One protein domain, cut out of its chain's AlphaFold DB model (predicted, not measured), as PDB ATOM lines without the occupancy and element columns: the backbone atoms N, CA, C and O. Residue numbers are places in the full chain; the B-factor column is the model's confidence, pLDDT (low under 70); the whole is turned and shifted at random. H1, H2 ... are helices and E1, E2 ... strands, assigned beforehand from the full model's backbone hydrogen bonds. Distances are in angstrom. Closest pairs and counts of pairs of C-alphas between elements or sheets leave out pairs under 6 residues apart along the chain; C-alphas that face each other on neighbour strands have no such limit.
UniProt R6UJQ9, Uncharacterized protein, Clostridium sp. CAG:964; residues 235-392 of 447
ATOM      1  N   ASP A 235     313.305 291.231 390.051       85.25
ATOM      2  CA  ASP A 235     312.799 291.802 388.796       85.25
ATOM      3  C   ASP A 235     313.720 292.911 388.265       85.25
ATOM      4  O   ASP A 235     314.197 292.840 387.131       85.25
ATOM      5  N   ASP A 236     314.079 293.873 389.117       84.88
ATOM      6  CA  ASP A 236     314.962 294.983 388.743       84.88
ATOM      7  C   ASP A 236     316.367 294.491 388.335       84.88
ATOM      8  O   ASP A 236     316.993 295.026 387.416       84.88
ATOM      9  N   VAL A 237     316.888 293.456 389.005       87.38
ATOM     10  CA  VAL A 237     318.220 292.901 388.713       87.38
ATOM     11  C   VAL A 237     318.208 292.157 387.380       87.38
ATOM     12  O   VAL A 237     319.071 292.383 386.531       87.38
ATOM     13  N   THR A 238     317.224 291.282 387.188       88.81
ATOM     14  CA  THR A 238     317.073 290.459 385.985       88.81
ATOM     15  C   THR A 238     316.734 291.300 384.754       88.81
ATOM     16  O   THR A 238     317.230 291.012 383.660       88.81
ATOM     17  N   GLU A 239     315.975 292.388 384.909       88.94
ATOM     18  CA  GLU A 239     315.723 293.357 383.841       88.94
ATOM     19  C   GLU A 239     317.023 294.027 383.367       88.94
ATOM     20  O   GLU A 239     317.270 294.104 382.160       88.94
ATOM     21  N   GLU A 240     317.892 294.459 384.285       89.12
ATOM     22  CA  GLU A 240     319.181 295.068 383.933       89.12
ATOM     23  C   GLU A 240     320.158 294.070 383.293       89.12
ATOM     24  O   GLU A 240     320.816 294.403 382.299       89.12
ATOM     25  N   ILE A 241     320.201 292.822 383.778       90.69
ATOM     26  CA  ILE A 241     320.945 291.727 383.128       90.69
ATOM     27  C   ILE A 241     320.478 291.573 381.673       90.69
ATOM     28  O   ILE A 241     321.292 291.565 380.743       90.69
ATOM     29  N   ARG A 242     319.158 291.510 381.455       90.12
ATOM     30  CA  ARG A 242     318.558 291.373 380.122       90.12
ATOM     31  C   ARG A 242     318.857 292.575 379.229       90.12
ATOM     32  O   ARG A 242     319.142 292.401 378.042       90.12
ATOM     33  N   LYS A 243     318.802 293.803 379.756       90.00
ATOM     34  CA  LYS A 243     319.159 295.017 379.004       90.00
ATOM     35  C   LYS A 243     320.603 294.956 378.524       90.00
ATOM     36  O   LYS A 243     320.845 295.200 377.343       90.00
ATOM     37  N   LYS A 244     321.542 294.581 379.398       89.88
ATOM     38  CA  LYS A 244     322.965 294.449 379.055       89.88
ATOM     39  C   LYS A 244     323.202 293.386 377.985       89.88
ATOM     40  O   LYS A 244     323.837 293.704 376.980       89.88
ATOM     41  N   ALA A 245     322.604 292.202 378.120       89.75
ATOM     42  CA  ALA A 245     322.683 291.161 377.091       89.75
ATOM     43  C   ALA A 245     322.167 291.668 375.729       89.75
ATOM     44  O   ALA A 245     322.842 291.545 374.712       89.75
ATOM     45  N   ASN A 246     321.024 292.360 375.713       87.88
ATOM     46  CA  ASN A 246     320.470 292.946 374.489       87.88
ATOM     47  C   ASN A 246     321.318 294.075 373.891       87.88
ATOM     48  O   ASN A 246     321.202 294.348 372.702       87.88
ATOM     49  N   THR A 247     322.129 294.793 374.673       86.25
ATOM     50  CA  THR A 247     323.034 295.804 374.093       86.25
ATOM     51  C   THR A 247     324.179 295.182 373.301       86.25
ATOM     52  O   THR A 247     324.634 295.787 372.331       86.25
ATOM     53  N   ALA A 248     324.587 293.967 373.665       79.75
ATOM     54  CA  ALA A 248     325.682 293.225 373.049       79.75
ATOM     55  C   ALA A 248     325.405 292.903 371.567       79.75
ATOM     56  O   ALA A 248     326.292 292.946 370.719       79.75
ATOM     57  N   THR A 249     324.135 292.679 371.227       81.62
ATOM     58  CA  THR A 249     323.690 292.270 369.889       81.62
ATOM     59  C   THR A 249     323.309 293.440 368.973       81.62
ATOM     60  O   THR A 249     322.811 293.218 367.872       81.62
ATOM     61  N   LYS A 250     323.537 294.697 369.386       82.69
ATOM     62  CA  LYS A 250     323.120 295.889 368.615       82.69
ATOM     63  C   LYS A 250     324.099 296.336 367.533       82.69
ATOM     64  O   LYS A 250     323.738 297.200 366.737       82.69
ATOM     65  N   SER A 251     325.333 295.828 367.522       82.31
ATOM     66  CA  SER A 251     326.331 296.255 366.540       82.31
ATOM     67  C   SER A 251     327.097 295.084 365.931       82.31
ATOM     68  O   SER A 251     327.708 294.291 366.645       82.31
ATOM     69  N   ASP A 252     327.128 295.037 364.596       83.44
ATOM     70  CA  ASP A 252     327.937 294.087 363.816       83.44
ATOM     71  C   ASP A 252     329.418 294.134 364.217       83.44
ATOM     72  O   ASP A 252     330.109 293.121 364.182       83.44
ATOM     73  N   GLY A 253     329.906 295.315 364.614       83.81
ATOM     74  CA  GLY A 253     331.267 295.500 365.111       83.81
ATOM     75  C   GLY A 253     331.550 294.639 366.337       83.81
ATOM     76  O   GLY A 253     332.514 293.888 366.322       83.81
ATOM     77  N   SER A 254     330.702 294.703 367.368       84.12
ATOM     78  CA  SER A 254     330.853 293.891 368.585       84.12
ATOM     79  C   SER A 254     330.652 292.402 368.316       84.12
ATOM     80  O   SER A 254     331.452 291.591 368.771       84.12
ATOM     81  N   ILE A 255     329.625 292.055 367.532       89.12
ATOM     82  CA  ILE A 255     329.261 290.669 367.204       89.12
ATOM     83  C   ILE A 255     330.408 289.951 366.483       89.12
ATOM     84  O   ILE A 255     330.639 288.766 366.723       89.12
ATOM     85  N   ALA A 256     331.147 290.656 365.623       88.44
ATOM     86  CA  ALA A 256     332.269 290.084 364.886       88.44
ATOM     87  C   ALA A 256     333.449 289.648 365.776       88.44
ATOM     88  O   ALA A 256     334.237 288.815 365.339       88.44
ATOM     89  N   TYR A 257     333.571 290.185 366.997       88.31
ATOM     90  CA  TYR A 257     334.646 289.839 367.938       88.31
ATOM     91  C   TYR A 257     334.296 288.686 368.883       88.31
ATOM     92  O   TYR A 257     335.127 288.311 369.706       88.31
ATOM     93  N   TYR A 258     333.081 288.140 368.813       90.00
ATOM     94  CA  TYR A 258     332.707 287.024 369.675       90.00
ATOM     95  C   TYR A 258     333.324 285.715 369.201       90.00
ATOM     96  O   TYR A 258     333.572 285.498 368.012       90.00
ATOM     97  N   GLU A 259     333.540 284.823 370.158       87.00
ATOM     98  CA  GLU A 259     333.978 283.465 369.886       87.00
ATOM     99  C   GLU A 259     332.763 282.593 369.582       87.00
ATOM    100  O   GLU A 259     331.823 282.516 370.375       87.00
ATOM    101  N   TYR A 260     332.777 281.946 368.418       91.00
ATOM    102  CA  TYR A 260     331.670 281.123 367.945       91.00
ATOM    103  C   TYR A 260     332.098 279.684 367.724       91.00
ATOM    104  O   TYR A 260     333.132 279.401 367.114       91.00
ATOM    105  N   LYS A 261     331.195 278.776 368.077       92.12
ATOM    106  CA  LYS A 261     331.204 277.399 367.606       92.12
ATOM    107  C   LYS A 261     330.346 277.301 366.346       92.12
ATOM    108  O   LYS A 261     329.118 277.265 366.422       92.12
ATOM    109  N   PHE A 262     330.987 277.309 365.179       93.69
ATOM    110  CA  PHE A 262     330.294 277.200 363.890       93.69
ATOM    111  C   PHE A 262     329.840 275.772 363.596       93.69
ATOM    112  O   PHE A 262     330.578 274.814 363.823       93.69
ATOM    113  N   ASN A 263     328.655 275.636 362.998       91.56
ATOM    114  CA  ASN A 263     328.088 274.352 362.576       91.56
ATOM    115  C   ASN A 263     328.966 273.631 361.548       91.56
ATOM    116  O   ASN A 263     328.980 272.404 361.485       91.56
ATOM    117  N   SER A 264     329.713 274.389 360.746       90.06
ATOM    118  CA  SER A 264     330.696 273.843 359.811       90.06
ATOM    119  C   SER A 264     331.903 273.189 360.497       90.06
ATOM    120  O   SER A 264     332.677 272.511 359.825       90.06
ATOM    121  N   GLY A 265     332.098 273.422 361.800       89.44
ATOM    122  CA  GLY A 265     333.305 273.061 362.545       89.44
ATOM    123  C   GLY A 265     334.520 273.932 362.214       89.44
ATOM    124  O   GLY A 265     335.611 273.672 362.716       89.44
ATOM    125  N   LYS A 266     334.358 274.953 361.363       89.50
ATOM    126  CA  LYS A 266     335.456 275.783 360.859       89.50
ATOM    127  C   LYS A 266     335.613 277.046 361.689       89.50
ATOM    128  O   LYS A 266     334.635 277.709 362.026       89.50
ATOM    129  N   LYS A 267     336.862 277.440 361.928       91.19
ATOM    130  CA  LYS A 267     337.189 278.762 362.465       91.19
ATOM    131  C   LYS A 267     336.984 279.820 361.375       91.19
ATOM    132  O   LYS A 267     337.409 279.629 360.233       91.19
ATOM    133  N   ARG A 268     336.335 280.935 361.724       91.12
ATOM    134  CA  ARG A 268     336.044 282.055 360.815       91.12
ATOM    135  C   ARG A 268     336.726 283.325 361.300       91.12
ATOM    136  O   ARG A 268     336.703 283.616 362.490       91.12
ATOM    137  N   ASP A 269     337.307 284.073 360.369       91.44
ATOM    138  CA  ASP A 269     337.929 285.371 360.637       91.44
ATOM    139  C   ASP A 269     336.938 286.489 360.290       91.44
ATOM    140  O   ASP A 269     336.833 286.921 359.136       91.44
ATOM    141  N   LEU A 270     336.110 286.848 361.270       91.38
ATOM    142  CA  LEU A 270     334.959 287.725 361.088       91.38
ATOM    143  C   LEU A 270     335.327 289.202 361.260       91.38
ATOM    144  O   LEU A 270     336.151 289.574 362.087       91.38
ATOM    145  N   ASN A 271     334.659 290.068 360.497       89.81
ATOM    146  CA  ASN A 271     334.678 291.519 360.696       89.81
ATOM    147  C   ASN A 271     333.410 292.168 360.121       89.81
ATOM    148  O   ASN A 271     332.773 291.623 359.217       89.81
ATOM    149  N   SER A 272     333.057 293.357 360.607       86.69
ATOM    150  CA  SER A 272     331.834 294.066 360.201       86.69
ATOM    151  C   SER A 272     331.843 294.596 358.760       86.69
ATOM    152  O   SER A 272     330.781 294.825 358.173       86.69
ATOM    153  N   PHE A 273     333.022 294.760 358.153       87.62
ATOM    154  CA  PHE A 273     333.154 295.247 356.778       87.62
ATOM    155  C   PHE A 273     332.789 294.162 355.759       87.62
ATOM    156  O   PHE A 273     331.983 294.403 354.861       87.62
ATOM    157  N   ASN A 274     333.322 292.951 355.939       90.19
ATOM    158  CA  ASN A 274     333.185 291.841 354.995       90.19
ATOM    159  C   ASN A 274     331.981 290.942 355.277       90.19
ATOM    160  O   ASN A 274     331.620 290.135 354.422       90.19
ATOM    161  N   PHE A 275     331.349 291.059 356.445       93.31
ATOM    162  CA  PHE A 275     330.228 290.208 356.837       93.31
ATOM    163  C   PHE A 275     329.016 291.026 357.259       93.31
ATOM    164  O   PHE A 275     329.146 292.128 357.785       93.31
ATOM    165  N   SER A 276     327.826 290.496 356.989       93.38
ATOM    166  CA  SER A 276     326.587 290.893 357.668       93.38
ATOM    167  C   SER A 276     326.198 289.811 358.660       93.38
ATOM    168  O   SER A 276     326.418 288.626 358.384       93.38
ATOM    169  N   PHE A 277     325.574 290.225 359.754       94.19
ATOM    170  CA  PHE A 277     325.209 289.358 360.861       94.19
ATOM    171  C   PHE A 277     323.696 289.385 361.038       94.19
ATOM    172  O   PHE A 277     323.086 290.449 361.099       94.19
ATOM    173  N   GLU A 278     323.096 288.207 361.108       93.69
ATOM    174  CA  GLU A 278     321.714 288.030 361.527       93.69
ATOM    175  C   GLU A 278     321.732 287.243 362.833       93.69
ATOM    176  O   GLU A 278     322.301 286.151 362.894       93.69
ATOM    177  N   THR A 279     321.172 287.822 363.892       93.88
ATOM    178  CA  THR A 279     321.257 287.270 365.243       93.88
ATOM    179  C   THR A 279     319.887 286.907 365.790       93.88
ATOM    180  O   THR A 279     318.900 287.618 365.603       93.88
ATOM    181  N   LYS A 280     319.844 285.796 366.523       93.56
ATOM    182  CA  LYS A 280     318.712 285.388 367.347       93.56
ATOM    183  C   LYS A 280     319.232 285.070 368.742       93.56
ATOM    184  O   LYS A 280     320.074 284.185 368.894       93.56
ATOM    185  N   MET A 281     318.752 285.811 369.735       92.25
ATOM    186  CA  MET A 281     319.121 285.614 371.134       92.25
ATOM    187  C   MET A 281     317.971 284.954 371.890       92.25
ATOM    188  O   MET A 281     316.831 285.408 371.802       92.25
ATOM    189  N   GLU A 282     318.284 283.902 372.635       92.50
ATOM    190  CA  GLU A 282     317.341 283.128 373.441       92.50
ATOM    191  C   GLU A 282     317.847 283.103 374.887       92.50
ATOM    192  O   GLU A 282     319.041 282.932 375.130       92.50
ATOM    193  N   PHE A 283     316.960 283.339 375.855       91.94
ATOM    194  CA  PHE A 283     317.301 283.169 377.266       91.94
ATOM    195  C   PHE A 283     317.390 281.677 377.576       91.94
ATOM    196  O   PHE A 283     316.479 280.928 377.236       91.94
ATOM    197  N   GLU A 284     318.474 281.264 378.224       88.62
ATOM    198  CA  GLU A 284     318.676 279.871 378.621       88.62
ATOM    199  C   GLU A 284     318.302 279.684 380.089       88.62
ATOM    200  O   GLU A 284     317.420 278.896 380.418       88.62
ATOM    201  N   LYS A 285     318.978 280.412 380.989       86.19
ATOM    202  CA  LYS A 285     318.796 280.260 382.437       86.19
ATOM    203  C   LYS A 285     319.445 281.377 383.242       86.19
ATOM    204  O   LYS A 285     320.314 282.100 382.748       86.19
ATOM    205  N   TYR A 286     319.071 281.445 384.518       86.75
ATOM    206  CA  TYR A 286     319.875 282.097 385.545       86.75
ATOM    207  C   TYR A 286     320.744 281.074 386.276       86.75
ATOM    208  O   TYR A 286     320.332 279.935 386.480       86.75
ATOM    209  N   VAL A 287     321.938 281.494 386.681       84.69
ATOM    210  CA  VAL A 287     322.852 280.724 387.527       84.69
ATOM    211  C   VAL A 287     323.190 281.578 388.738       84.69
ATOM    212  O   VAL A 287     323.594 282.727 388.577       84.69
ATOM    213  N   TYR A 288     323.014 281.028 389.936       85.94
ATOM    214  CA  TYR A 288     323.445 281.664 391.177       85.94
ATOM    215  C   TYR A 288     324.558 280.845 391.821       85.94
ATOM    216  O   TYR A 288     324.430 279.626 391.970       85.94
ATOM    217  N   ALA A 289     325.633 281.533 392.177       83.31
ATOM    218  CA  ALA A 289     326.828 280.981 392.786       83.31
ATOM    219  C   ALA A 289     327.158 281.778 394.051       83.31
ATOM    220  O   ALA A 289     327.039 283.003 394.040       83.31
ATOM    221  N   TYR A 290     327.575 281.105 395.120       82.81
ATOM    222  CA  TYR A 290     328.134 281.750 396.315       82.81
ATOM    223  C   TYR A 290     329.212 280.871 396.963       82.81
ATOM    224  O   TYR A 290     329.157 279.646 396.818       82.81
ATOM    225  N   ASP A 291     330.179 281.477 397.652       81.75
ATOM    226  CA  ASP A 291     331.160 280.744 398.460       81.75
ATOM    227  C   ASP A 291     330.502 280.323 399.796       81.75
ATOM    228  O   ASP A 291     329.970 281.164 400.526       81.75
ATOM    229  N   PRO A 292     330.456 279.023 400.142       75.44
ATOM    230  CA  PRO A 292     329.843 278.556 401.382       75.44
ATOM    231  C   PRO A 292     330.570 279.025 402.647       75.44
ATOM    232  O   PRO A 292     329.919 279.105 403.695       75.44
ATOM    233  N   ASP A 293     331.863 279.330 402.542       78.81
ATOM    234  CA  ASP A 293     332.689 279.886 403.610       78.81
ATOM    235  C   ASP A 293     332.568 281.424 403.666       78.81
ATOM    236  O   ASP A 293     332.656 282.003 404.751       78.81
ATOM    237  N   GLU A 294     332.268 282.078 402.536       78.06
ATOM    238  CA  GLU A 294     332.082 283.533 402.414       78.06
ATOM    239  C   GLU A 294     330.845 283.890 401.559       78.06
ATOM    240  O   GLU A 294     330.942 284.301 400.410       78.06
ATOM    241  N   VAL A 295     329.636 283.770 402.124       76.31
ATOM    242  CA  VAL A 295     328.367 283.946 401.369       76.31
ATOM    243  C   VAL A 295     328.209 285.356 400.768       76.31
ATOM    244  O   VAL A 295     327.471 285.545 399.797       76.31
ATOM    245  N   SER A 296     328.896 286.361 401.323       78.56
ATOM    246  CA  SER A 296     328.989 287.714 400.752       78.56
ATOM    247  C   SER A 296     329.625 287.725 399.362       78.56
ATOM    248  O   SER A 296     329.269 288.576 398.544       78.56
ATOM    249  N   ASP A 297     330.492 286.758 399.066       82.19
ATOM    250  CA  ASP A 297     330.957 286.485 397.717       82.19
ATOM    251  C   ASP A 297     329.907 285.651 396.974       82.19
ATOM    252  O   ASP A 297     329.874 284.419 397.012       82.19
ATOM    253  N   ASN A 298     328.981 286.357 396.327       84.94
ATOM    254  CA  ASN A 298     327.929 285.759 395.524       84.94
ATOM    255  C   ASN A 298     327.795 286.427 394.158       84.94
ATOM    256  O   ASN A 298     328.084 287.612 393.986       84.94
ATOM    257  N   THR A 299     327.326 285.649 393.182       86.75
ATOM    258  CA  THR A 299     327.146 286.067 391.793       86.75
ATOM    259  C   THR A 299     325.862 285.483 391.208       86.75
ATOM    260  O   THR A 299     325.636 284.275 391.242       86.75
ATOM    261  N   LEU A 300     325.044 286.344 390.599       88.44
ATOM    262  CA  LEU A 300     323.920 285.966 389.744       88.44
ATOM    263  C   LEU A 300     324.290 286.207 388.280       88.44
ATOM    264  O   LEU A 300     324.715 287.300 387.909       88.44
ATOM    265  N   ALA A 301     324.075 285.213 387.431       88.56
ATOM    266  CA  ALA A 301     324.372 285.270 386.011       88.56
ATOM    267  C   ALA A 301     323.145 284.955 385.165       88.56
ATOM    268  O   ALA A 301     322.488 283.944 385.389       88.56
ATOM    269  N   GLY A 302     322.855 285.789 384.168       90.19
ATOM    270  CA  GLY A 302     321.924 285.459 383.092       90.19
ATOM    271  C   GLY A 302     322.677 284.901 381.893       90.19
ATOM    272  O   GLY A 302     323.580 285.559 381.374       90.19
ATOM    273  N   VAL A 303     322.289 283.707 381.455       90.44
ATOM    274  CA  VAL A 303     322.870 283.015 380.304       90.44
ATOM    275  C   VAL A 303     321.923 283.132 379.119       90.44
ATOM    276  O   VAL A 303     320.743 282.787 379.212       90.44
ATOM    277  N   TYR A 304     322.458 283.601 377.996       91.69
ATOM    278  CA  TYR A 304     321.725 283.780 376.752       91.69
ATOM    279  C   TYR A 304     322.460 283.080 375.622       91.69
ATOM    280  O   TYR A 304     323.649 283.310 375.408       91.69
ATOM    281  N   LYS A 305     321.753 282.259 374.857       92.69
ATOM    282  CA  LYS A 305     322.284 281.650 373.646       92.69
ATOM    283  C   LYS A 305     322.096 282.599 372.477       92.69
ATOM    284  O   LYS A 305     320.976 282.976 372.137       92.69
ATOM    285  N   LEU A 306     323.198 282.963 371.837       93.38
ATOM    286  CA  LEU A 306     323.216 283.777 370.635       93.38
ATOM    287  C   LEU A 306     323.504 282.886 369.426       93.38
ATOM    288  O   LEU A 306     324.630 282.439 369.207       93.38
ATOM    289  N   THR A 307     322.481 282.666 368.606       95.19
ATOM    290  CA  THR A 307     322.647 282.063 367.282       95.19
ATOM    291  C   THR A 307     322.910 283.170 366.275       95.19
ATOM    292  O   THR A 307     322.108 284.094 366.147       95.19
ATOM    293  N   THR A 308     324.029 283.083 365.562       95.12
ATOM    294  CA  THR A 308     324.439 284.091 364.582       95.12
ATOM    295  C   THR A 308     324.653 283.445 363.226       95.12
ATOM    296  O   THR A 308     325.526 282.591 363.065       95.12
ATOM    297  N   THR A 309     323.880 283.877 362.233       96.06
ATOM    298  CA  THR A 309     324.136 283.566 360.830       96.06
ATOM    299  C   THR A 309     324.988 284.679 360.238       96.06
ATOM    300  O   THR A 309     324.569 285.834 360.144       96.06
ATOM    301  N   VAL A 310     326.204 284.326 359.831       95.25
ATOM    302  CA  VAL A 310     327.125 285.239 359.155       95.25
ATOM    303  C   VAL A 310     327.018 285.041 357.657       95.25
ATOM    304  O   VAL A 310     327.005 283.910 357.170       95.25
ATOM    305  N   LYS A 311     326.955 286.140 356.908       95.69
ATOM    306  CA  LYS A 311     326.941 286.116 355.442       95.69
ATOM    307  C   LYS A 311     328.079 286.955 354.892       95.69
ATOM    308  O   LYS A 311     328.200 288.138 355.207       95.69
ATOM    309  N   CYS A 312     328.894 286.336 354.048       95.75
ATOM    310  CA  CYS A 312     330.054 286.967 353.444       95.75
ATOM    311  C   CYS A 312     329.617 287.915 352.311       95.75
ATOM    312  O   CYS A 312     328.996 287.493 351.329       95.75
ATOM    313  N   LYS A 313     329.908 289.211 352.456       94.50
ATOM    314  CA  LYS A 313     329.553 290.276 351.502       94.50
ATOM    315  C   LYS A 313     330.480 290.282 350.286       94.50
ATOM    316  O   LYS A 313     330.003 290.540 349.182       94.50
ATOM    317  N   ASP A 314     331.755 289.941 350.481       91.94
ATOM    318  CA  ASP A 314     332.807 289.923 349.460       91.94
ATOM    319  C   ASP A 314     333.833 288.814 349.733       91.94
ATOM    320  O   ASP A 314     334.058 288.451 350.880       91.94
ATOM    321  N   ASN A 315     334.462 288.274 348.680       91.62
ATOM    322  CA  ASN A 315     335.432 287.177 348.807       91.62
ATOM    323  C   ASN A 315     336.559 287.530 349.788       91.62
ATOM    324  O   ASN A 315     337.255 288.527 349.590       91.62
ATOM    325  N   GLN A 316     336.804 286.675 350.782       90.44
ATOM    326  CA  GLN A 316     337.961 286.837 351.655       90.44
ATOM    327  C   GLN A 316     339.247 286.430 350.932       90.44
ATOM    328  O   GLN A 316     339.402 285.290 350.499       90.44
ATOM    329  N   SER A 317     340.184 287.371 350.818       83.12
ATOM    330  CA  SER A 317     341.511 287.145 350.232       83.12
ATOM    331  C   SER A 317     342.591 286.827 351.269       83.12
ATOM    332  O   SER A 317     343.654 286.335 350.903       83.12
ATOM    333  N   TYR A 318     342.340 287.123 352.546       84.88
ATOM    334  CA  TYR A 318     343.255 286.886 353.661       84.88
ATOM    335  C   TYR A 318     342.453 286.527 354.914       84.88
ATOM    336  O   TYR A 318     341.428 287.157 355.177       84.88
ATOM    337  N   VAL A 319     342.923 285.523 355.653       90.69
ATOM    338  CA  VAL A 319     342.365 285.080 356.935       90.69
ATOM    339  C   VAL A 319     343.496 284.716 357.894       90.69
ATOM    340  O   VAL A 319     344.589 284.346 357.458       90.69
ATOM    341  N   SER A 320     343.232 284.838 359.192       88.44
ATOM    342  CA  SER A 320     344.136 284.421 360.266       88.44
ATOM    343  C   SER A 320     344.445 282.918 360.257       88.44
ATOM    344  O   SER A 320     343.748 282.109 359.643       88.44
ATOM    345  N   ASP A 321     345.511 282.535 360.965       87.88
ATOM    346  CA  ASP A 321     345.964 281.146 361.005       87.88
ATOM    347  C   ASP A 321     344.894 280.203 361.594       87.88
ATOM    348  O   ASP A 321     344.212 280.506 362.589       87.88
ATOM    349  N   GLY A 322     344.723 279.065 360.921       85.56
ATOM    350  CA  GLY A 322     343.680 278.075 361.192       85.56
ATOM    351  C   GLY A 322     342.249 278.481 360.812       85.56
ATOM    352  O   GLY A 322     341.343 277.674 361.014       85.56
ATOM    353  N   ALA A 323     342.009 279.690 360.285       91.25
ATOM    354  CA  ALA A 323     340.695 280.094 359.788       91.25
ATOM    355  C   ALA A 323     340.505 279.729 358.307       91.25
ATOM    356  O   ALA A 323     341.449 279.720 357.518       91.25
ATOM    357  N   GLU A 324     339.262 279.455 357.910       92.38
ATOM    358  CA  GLU A 324     338.915 279.168 356.517       92.38
ATOM    359  C   GLU A 324     338.177 280.338 355.860       92.38
ATOM    360  O   GLU A 324     337.107 280.751 356.324       92.38
ATOM    361  N   ALA A 325     338.724 280.812 354.735       91.75
ATOM    362  CA  ALA A 325     338.162 281.891 353.929       91.75
ATOM    363  C   ALA A 325     336.780 281.545 353.356       91.75
ATOM    364  O   ALA A 325     336.555 280.435 352.867       91.75
ATOM    365  N   MET A 326     335.876 282.527 353.372       94.12
ATOM    366  CA  MET A 326     334.546 282.431 352.765       94.12
ATOM    367  C   MET A 326     334.464 283.192 351.438       94.12
ATOM    368  O   MET A 326     335.084 284.246 351.252       94.12
ATOM    369  N   LYS A 327     333.670 282.661 350.503       94.38
ATOM    370  CA  LYS A 327     333.336 283.340 349.243       94.38
ATOM    371  C   LYS A 327     332.109 284.226 349.408       94.38
ATOM    372  O   LYS A 327     331.231 283.972 350.228       94.38
ATOM    373  N   LYS A 328     332.006 285.237 348.549       95.75
ATOM    374  CA  LYS A 328     330.844 286.119 348.459       95.75
ATOM    375  C   LYS A 328     329.550 285.314 348.338       95.75
ATOM    376  O   LYS A 328     329.402 284.496 347.433       95.75
ATOM    377  N   GLY A 329     328.602 285.605 349.221       93.62
ATOM    378  CA  GLY A 329     327.299 284.952 349.280       93.62
ATOM    379  C   GLY A 329     327.261 283.677 350.122       93.62
ATOM    380  O   GLY A 329     326.158 283.248 350.452       93.62
ATOM    381  N   GLU A 330     328.410 283.112 350.510       95.56
ATOM    382  CA  GLU A 330     328.448 281.998 351.457       95.56
ATOM    383  C   GLU A 330     327.989 282.451 352.842       95.56
ATOM    384  O   GLU A 330     328.187 283.598 353.263       95.56
ATOM    385  N   ASN A 331     327.375 281.513 353.552       95.62
ATOM    386  CA  ASN A 331     326.871 281.686 354.895       95.62
ATOM    387  C   ASN A 331     327.341 280.554 355.805       95.62
ATOM    388  O   ASN A 331     327.562 279.423 355.378       95.62
ATOM    389  N   ASP A 332     327.498 280.890 357.077       95.94
ATOM    390  CA  ASP A 332     327.752 279.935 358.146       95.94
ATOM    391  C   ASP A 332     326.924 280.345 359.359       95.94
ATOM    392  O   ASP A 332     326.535 281.506 359.494       95.94
ATOM    393  N   THR A 333     326.605 279.395 360.224       96.75
ATOM    394  CA  THR A 333     325.844 279.666 361.445       96.75
ATOM    395  C   THR A 333     326.630 279.159 362.631       96.75
ATOM    396  O   THR A 333     327.079 278.013 362.639       96.75
ATOM    397  N   GLY A 334     326.823 280.036 363.607       94.62
ATOM    398  CA  GLY A 334     327.545 279.742 364.829       94.62
ATOM    399  C   GLY A 334     326.715 280.050 366.056       94.62
ATOM    400  O   GLY A 334     325.789 280.864 366.021       94.62
ATOM    401  N   ILE A 335     327.067 279.374 367.139       93.69
ATOM    402  CA  ILE A 335     326.510 279.614 368.464       93.69
ATOM    403  C   ILE A 335     327.614 280.196 369.342       93.69
ATOM    404  O   ILE A 335     328.763 279.758 369.281       93.69
ATOM    405  N   THR A 336     327.243 281.185 370.142       93.31
ATOM    406  CA  THR A 336     328.005 281.666 371.294       93.31
ATOM    407  C   THR A 336     327.022 281.897 372.439       93.31
ATOM    408  O   THR A 336     325.822 282.064 372.203       93.31
ATOM    409  N   TYR A 337     327.499 281.891 373.673       91.31
ATOM    410  CA  TYR A 337     326.703 282.211 374.848       91.31
ATOM    411  C   TYR A 337     327.147 283.551 375.409       91.31
ATOM    412  O   TYR A 337     328.319 283.742 375.716       91.31
ATOM    413  N   ILE A 338     326.197 284.465 375.574       91.81
ATOM    414  CA  ILE A 338     326.403 285.713 376.297       91.81
ATOM    415  C   ILE A 338     326.057 285.444 377.758       91.81
ATOM    416  O   ILE A 338     324.915 285.110 378.087       91.81
ATOM    417  N   VAL A 339     327.038 285.617 378.635       91.25
ATOM    418  CA  VAL A 339     326.866 285.508 380.083       91.25
ATOM    419  C   VAL A 339     327.007 286.895 380.682       91.25
ATOM    420  O   VAL A 339     328.073 287.503 380.600       91.25
ATOM    421  N   VAL A 340     325.932 287.397 381.286       90.81
ATOM    422  CA  VAL A 340     325.949 288.667 382.019       90.81
ATOM    423  C   VAL A 340     325.852 288.369 383.503       90.81
ATOM    424  O   VAL A 340     324.853 287.806 383.946       90.81
ATOM    425  N   THR A 341     326.869 288.753 384.265       89.19
ATOM    426  CA  THR A 341     326.941 288.498 385.708       89.19
ATOM    427  C   THR A 341     326.748 289.778 386.505       89.19
ATOM    428  O   THR A 341     327.075 290.854 386.016       89.19
ATOM    429  N   THR A 342     326.218 289.663 387.718       87.88
ATOM    430  CA  THR A 342     326.243 290.684 388.770       87.88
ATOM    431  C   THR A 342     326.663 290.023 390.072       87.88
ATOM    432  O   THR A 342     326.221 288.909 390.349       87.88
ATOM    433  N   SER A 343     327.473 290.705 390.873       86.38
ATOM    434  CA  SER A 343     328.007 290.155 392.125       86.38
ATOM    435  C   SER A 343     327.664 291.035 393.326       86.38
ATOM    436  O   SER A 343     327.314 292.206 393.150       86.38
ATOM    437  N   GLY A 344     327.757 290.460 394.529       83.94
ATOM    438  CA  GLY A 344     327.549 291.165 395.797       83.94
ATOM    439  C   GLY A 344     326.084 291.514 396.062       83.94
ATOM    440  O   GLY A 344     325.774 292.640 396.446       83.94
ATOM    441  N   LEU A 345     325.166 290.578 395.801       85.75
ATOM    442  CA  LEU A 345     323.752 290.769 396.114       85.75
ATOM    443  C   LEU A 345     323.536 290.637 397.623       85.75
ATOM    444  O   LEU A 345     323.922 289.638 398.235       85.75
ATOM    445  N   ILE A 346     322.885 291.642 398.200       86.62
ATOM    446  CA  ILE A 346     322.501 291.683 399.610       86.62
ATOM    447  C   ILE A 346     321.000 291.881 399.687       86.62
ATOM    448  O   ILE A 346     320.409 292.608 398.889       86.62
ATOM    449  N   PHE A 347     320.385 291.208 400.647       85.56
ATOM    450  CA  PHE A 347     318.943 291.146 400.796       85.56
ATOM    451  C   PHE A 347     318.545 291.640 402.172       85.56
ATOM    452  O   PHE A 347     319.206 291.345 403.166       85.56
ATOM    453  N   SER A 348     317.453 292.388 402.229       84.50
ATOM    454  CA  SER A 348     316.812 292.796 403.471       84.50
ATOM    455  C   SER A 348     316.143 291.601 404.161       84.50
ATOM    456  O   SER A 348     316.106 290.468 403.664       84.50
ATOM    457  N   SER A 349     315.576 291.876 405.332       79.44
ATOM    458  CA  SER A 349     314.785 290.935 406.121       79.44
ATOM    459  C   SER A 349     313.549 290.387 405.408       79.44
ATOM    460  O   SER A 349     313.158 289.254 405.661       79.44
ATOM    461  N   ASP A 350     312.934 291.168 404.522       80.50
ATOM    462  CA  ASP A 350     311.732 290.790 403.772       80.50
ATOM    463  C   ASP A 350     312.041 290.148 402.408       80.50
ATOM    464  O   ASP A 350     311.162 290.065 401.554       80.50
ATOM    465  N   ASN A 351     313.279 289.676 402.207       77.88
ATOM    466  CA  ASN A 351     313.787 289.092 400.957       77.88
ATOM    467  C   ASN A 351     313.729 290.028 399.742       77.88
ATOM    468  O   ASN A 351     313.832 289.574 398.599       77.88
ATOM    469  N   THR A 352     313.612 291.335 399.966       83.62
ATOM    470  CA  THR A 352     313.825 292.315 398.906       83.62
ATOM    471  C   THR A 352     315.314 292.625 398.773       83.62
ATOM    472  O   THR A 352     316.116 292.374 399.678       83.62
ATOM    473  N   LEU A 353     315.731 293.106 397.603       83.31
ATOM    474  CA  LEU A 353     317.118 293.515 397.411       83.31
ATOM    475  C   LEU A 353     317.412 294.728 398.304       83.31
ATOM    476  O   LEU A 353     316.720 295.745 398.238       83.31
ATOM    477  N   TYR A 354     318.447 294.617 399.129       79.62
ATOM    478  CA  TYR A 354     318.887 295.693 400.002       79.62
ATOM    479  C   TYR A 354     319.634 296.751 399.177       79.62
ATOM    480  O   TYR A 354     320.612 296.443 398.498       79.62
ATOM    481  N   ASP A 355     319.153 297.994 399.212       70.06
ATOM    482  CA  ASP A 355     319.679 299.119 398.427       70.06
ATOM    483  C   ASP A 355     320.201 300.215 399.367       70.06
ATOM    484  O   ASP A 355     319.461 301.118 399.760       70.06
ATOM    485  N   ASP A 356     321.474 300.123 399.765       54.47
ATOM    486  CA  ASP A 356     322.148 301.119 400.617       54.47
ATOM    487  C   ASP A 356     323.157 302.007 399.865       54.47
ATOM    488  O   ASP A 356     323.879 302.801 400.471       54.47
ATOM    489  N   GLY A 357     323.208 301.914 398.534       49.84
ATOM    490  CA  GLY A 357     324.121 302.690 397.693       49.84
ATOM    491  C   GLY A 357     325.616 302.372 397.864       49.84
ATOM    492  O   GLY A 357     326.415 302.899 397.089       49.84
ATOM    493  N   TYR A 358     325.998 301.520 398.823       45.88
ATOM    494  CA  TYR A 358     327.380 301.102 399.078       45.88
ATOM    495  C   TYR A 358     327.719 299.767 398.405       45.88
ATOM    496  O   TYR A 358     328.865 299.565 398.001       45.88
ATOM    497  N   PHE A 359     326.730 298.902 398.166       51.62
ATOM    498  CA  PHE A 359     326.919 297.685 397.375       51.62
ATOM    499  C   PHE A 359     326.725 297.961 395.877       51.62
ATOM    500  O   PHE A 359     325.618 298.003 395.335       51.62
ATOM    501  N   SER A 360     327.837 298.196 395.173       53.84
ATOM    502  CA  SER A 360     327.816 298.417 393.729       53.84
ATOM    503  C   SER A 360     327.601 297.091 392.997       53.84
ATOM    504  O   SER A 360     328.534 296.301 392.861       53.84
ATOM    505  N   ARG A 361     326.391 296.870 392.468       70.62
ATOM    506  CA  ARG A 361     326.124 295.834 391.456       70.62
ATOM    507  C   ARG A 361     327.031 296.070 390.248       70.62
ATOM    508  O   ARG A 361     326.745 296.913 389.395       70.62
ATOM    509  N   TYR A 362     328.156 295.365 390.194       74.62
ATOM    510  CA  TYR A 362     329.055 295.409 389.051       74.62
ATOM    511  C   TYR A 362     328.632 294.347 388.052       74.62
ATOM    512  O   TYR A 362     328.511 293.177 388.402       74.62
ATOM    513  N   TYR A 363     328.408 294.769 386.809       82.81
ATOM    514  CA  TYR A 363     327.965 293.866 385.764       82.81
ATOM    515  C   TYR A 363     329.088 293.569 384.781       82.81
ATOM    516  O   TYR A 363     329.547 294.489 384.099       82.81
ATOM    517  N   ASN A 364     329.454 292.297 384.648       84.06
ATOM    518  CA  ASN A 364     330.370 291.831 383.607       84.06
ATOM    519  C   ASN A 364     329.620 291.133 382.484       84.06
ATOM    520  O   ASN A 364     328.515 290.627 382.674       84.06
ATOM    521  N   MET A 365     330.254 291.089 381.316       86.12
ATOM    522  CA  MET A 365     329.767 290.346 380.167       86.12
ATOM    523  C   MET A 365     330.899 289.504 379.594       86.12
ATOM    524  O   MET A 365     331.952 290.040 379.257       86.12
ATOM    525  N   ASN A 366     330.648 288.208 379.462       85.75
ATOM    526  CA  ASN A 366     331.557 287.247 378.853       85.75
ATOM    527  C   ASN A 366     330.865 286.574 377.668       85.75
ATOM    528  O   ASN A 366     329.642 286.413 377.670       85.75
ATOM    529  N   ASN A 367     331.657 286.180 376.673       87.94
ATOM    530  CA  ASN A 367     331.182 285.392 375.543       87.94
ATOM    531  C   ASN A 367     331.861 284.029 375.602       87.94
ATOM    532  O   ASN A 367     333.087 283.963 375.645       87.94
ATOM    533  N   CYS A 368     331.063 282.972 375.617       86.50
ATOM    534  CA  CYS A 368     331.514 281.597 375.772       86.50
ATOM    535  C   CYS A 368     331.177 280.818 374.504       86.50
ATOM    536  O   CYS A 368     330.022 280.803 374.071       86.50
ATOM    537  N   ALA A 369     332.164 280.164 373.898       84.38
ATOM    538  CA  ALA A 369     331.937 279.376 372.691       84.38
ATOM    539  C   ALA A 369     331.190 278.067 373.004       84.38
ATOM    540  O   ALA A 369     330.475 277.538 372.147       84.38
ATOM    541  N   ASP A 370     331.329 277.560 374.232       80.81
ATOM    542  CA  ASP A 370     330.663 276.361 374.732       80.81
ATOM    543  C   ASP A 370     330.052 276.578 376.131       80.81
ATOM    544  O   ASP A 370     330.424 277.482 376.878       80.81
ATOM    545  N   LEU A 371     329.104 275.718 376.505       72.06
ATOM    546  CA  LEU A 371     328.521 275.697 377.847       72.06
ATOM    547  C   LEU A 371     329.559 275.327 378.915       72.06
ATOM    548  O   LEU A 371     329.420 275.754 380.058       72.06
ATOM    549  N   ASN A 372     330.586 274.547 378.562       76.31
ATOM    550  CA  ASN A 372     331.660 274.200 379.498       76.31
ATOM    551  C   ASN A 372     332.474 275.429 379.921       76.31
ATOM    552  O   ASN A 372     332.813 275.540 381.092       76.31
ATOM    553  N   ASP A 373     332.680 276.398 379.026       78.44
ATOM    554  CA  ASP A 373     333.389 277.639 379.360       78.44
ATOM    555  C   ASP A 373     332.613 278.448 380.413       78.44
ATOM    556  O   ASP A 373     333.196 279.155 381.229       78.44
ATOM    557  N   ILE A 374     331.278 278.326 380.429       77.75
ATOM    558  CA  ILE A 374     330.434 278.945 381.458       77.75
ATOM    559  C   ILE A 374     330.719 278.321 382.818       77.75
ATOM    560  O   ILE A 374     330.727 279.029 383.817       77.75
ATOM    561  N   LYS A 375     330.948 277.009 382.873       73.44
ATOM    562  CA  LYS A 375     331.335 276.351 384.117       73.44
ATOM    563  C   LYS A 375     332.707 276.846 384.582       73.44
ATOM    564  O   LYS A 375     332.825 277.255 385.730       73.44
ATOM    565  N   ASP A 376     333.679 276.916 383.676       76.38
ATOM    566  CA  ASP A 376     335.022 277.421 383.983       76.38
ATOM    567  C   ASP A 376     334.997 278.877 384.497       76.38
ATOM    568  O   ASP A 376     335.795 279.241 385.360       76.38
ATOM    569  N   LEU A 377     334.041 279.704 384.040       74.94
ATOM    570  CA  LEU A 377     333.827 281.056 384.579       74.94
ATOM    571  C   LEU A 377     333.462 281.067 386.075       74.94
ATOM    572  O   LEU A 377     333.788 282.039 386.757       74.94
ATOM    573  N   PHE A 378     332.783 280.030 386.576       71.62
ATOM    574  CA  PHE A 378     332.365 279.913 387.979       71.62
ATOM    575  C   PHE A 378     333.257 278.976 388.808       71.62
ATOM    576  O   PHE A 378     333.133 278.965 390.028       71.62
ATOM    577  N   ASP A 379     334.178 278.232 388.188       65.81
ATOM    578  CA  ASP A 379     335.043 277.245 388.858       65.81
ATOM    579  C   ASP A 379     336.221 277.877 389.653       65.81
ATOM    580  O   ASP A 379     337.099 277.167 390.148       65.81
ATOM    581  N   ASN A 380     336.248 279.200 389.852       53.03
ATOM    582  CA  ASN A 380     337.234 279.846 390.725       53.03
ATOM    583  C   ASN A 380     336.845 279.706 392.211       53.03
ATOM    584  O   ASN A 380     335.935 280.377 392.661       53.03
ATOM    585  N   ASN A 381     337.585 278.890 392.972       49.50
ATOM    586  CA  ASN A 381     337.625 278.828 394.447       49.50
ATOM    587  C   ASN A 381     336.265 278.683 395.178       49.50
ATOM    588  O   ASN A 381     335.709 279.652 395.667       49.50
ATOM    589  N   ASN A 382     335.796 277.442 395.361       52.62
ATOM    590  CA  ASN A 382     334.762 277.039 396.337       52.62
ATOM    591  C   ASN A 382     333.288 277.427 396.094       52.62
ATOM    592  O   ASN A 382     332.448 277.021 396.897       52.62
ATOM    593  N   TYR A 383     332.913 278.090 394.995       54.50
ATOM    594  CA  TYR A 383     331.497 278.393 394.744       54.50
ATOM    595  C   TYR A 383     330.596 277.145 394.690       54.50
ATOM    596  O   TYR A 383     330.839 276.193 393.945       54.50
ATOM    597  N   VAL A 384     329.478 277.187 395.421       55.38
ATOM    598  CA  VAL A 384     328.372 276.236 395.266       55.38
ATOM    599  C   VAL A 384     327.361 276.819 394.280       55.38
ATOM    600  O   VAL A 384     326.803 277.896 394.491       55.38
ATOM    601  N   LEU A 385     327.093 276.084 393.199       57.97
ATOM    602  CA  LEU A 385     326.033 276.403 392.241       57.97
ATOM    603  C   LEU A 385     324.689 275.935 392.809       57.97
ATOM    604  O   LEU A 385     324.393 274.742 392.789       57.97
ATOM    605  N   VAL A 386     323.874 276.859 393.323       50.97
ATOM    606  CA  VAL A 386     322.613 276.518 394.022       50.97
ATOM    607  C   VAL A 386     321.362 276.716 393.162       50.97
ATOM    608  O   VAL A 386     320.252 276.503 393.621       50.97
ATOM    609  N   ASN A 387     321.511 276.980 391.863       43.16
ATOM    610  CA  ASN A 387     320.398 276.821 390.923       43.16
ATOM    611  C   ASN A 387     320.830 276.112 389.639       43.16
ATOM    612  O   ASN A 387     321.250 276.722 388.656       43.16
ATOM    613  N   TYR A 388     320.691 274.791 389.675       40.28
ATOM    614  CA  TYR A 388     320.543 273.935 388.509       40.28
ATOM    615  C   TYR A 388     319.102 273.421 388.550       40.28
ATOM    616  O   TYR A 388     318.851 272.358 389.108       40.28
ATOM    617  N   ASP A 389     318.143 274.197 388.043       34.72
ATOM    618  CA  ASP A 389     316.761 273.723 387.956       34.72
ATOM    619  C   ASP A 389     316.199 273.934 386.548       34.72
ATOM    620  O   ASP A 389     316.033 275.056 386.071       34.72
ATOM    621  N   GLU A 390     315.905 272.816 385.882       31.45
ATOM    622  CA  GLU A 390     315.146 272.733 384.630       31.45
ATOM    623  C   GLU A 390     313.662 273.130 384.830       31.45
ATOM    624  O   GLU A 390     312.880 273.074 383.884       31.45
ATOM    625  N   ASN A 391     313.250 273.546 386.039       29.31
ATOM    626  CA  ASN A 391     311.864 273.874 386.383       29.31
ATOM    627  C   ASN A 391     311.663 275.246 387.051       29.31
ATOM    628  O   ASN A 391     310.865 275.377 387.979       29.31
ATOM    629  N   LEU A 392     312.245 276.311 386.495       36.06
ATOM    630  CA  LEU A 392     311.662 277.655 386.625       36.06
ATOM    631  C   LEU A 392     310.364 277.714 385.797       36.06
ATOM    632  O   LEU A 392     310.295 278.288 384.711       36.06
TER     633      LEU A 392
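This is residues 235 to 392 of the 447 residues of an uncharacterized protein of Clostridium sp. CAG:964 (UniProt R6UJQ9). A long, twisted sheet of four strands makes a rod, with H1 along one face and the shorter H3 on the other, three layers in all; long loops extend both ends. The 158 printed residues hold H1 H2 E1 E2 E3 E4 H3 in chain order; the class is mixed, with under half of the residues, 77, in named elements. The antiparallel sheet, E1 E2 E3 E4, is a meander, each strand the neighbour of the one before. The whole is only just loose, close to compact, with radius of gyration of the C-alphas 18.5 A and spans of 61 by 30 by 27 A.

E1 is residues 275 to 290, 40.4 A, bending by 67 degrees at 278; E2 298 to 312, 42.2 A; E3 331 to 343, 38.2 A; E4 362 to 368, 19.3 A. H1 is residues 235 to 248, 20.4 A, from C-alpha 235 at (312.799, 291.802, 388.796); H2 252 to 255; H3 371 to 378, ending at C-alpha 378 (332.365, 279.913, 387.979).

In the hairpins E1 and E2, E2 and E3, E3 and E4, N 280 and O 307 at 2.9 A, N 304 and O 338 at 2.9 A, and N 339 and O 366 at 2.9 A are within hydrogen-bond range. H1 is on the sheet at a height of 8.4 A, over E2 and E3; the closest C-alphas of H1 and E3 are Ile 241 and Val 340, 6.0 A. H3, on the opposite face at 7.4 A, is only just over E3, with 3 C-alphas. H2 only grazes the sheet. Every O i to N i+4 pair is within range in H1, 3 of 4 in H3; H2 is too short.

The C-alphas farthest apart, Ser 317 and Ser 349, are 62.1 A apart. The printed part has no cut; links H2 to E1, E2 to E3 and E3 to E4 are long. pLDDT is under 70 at residues 356 to 360 and 379 to 392.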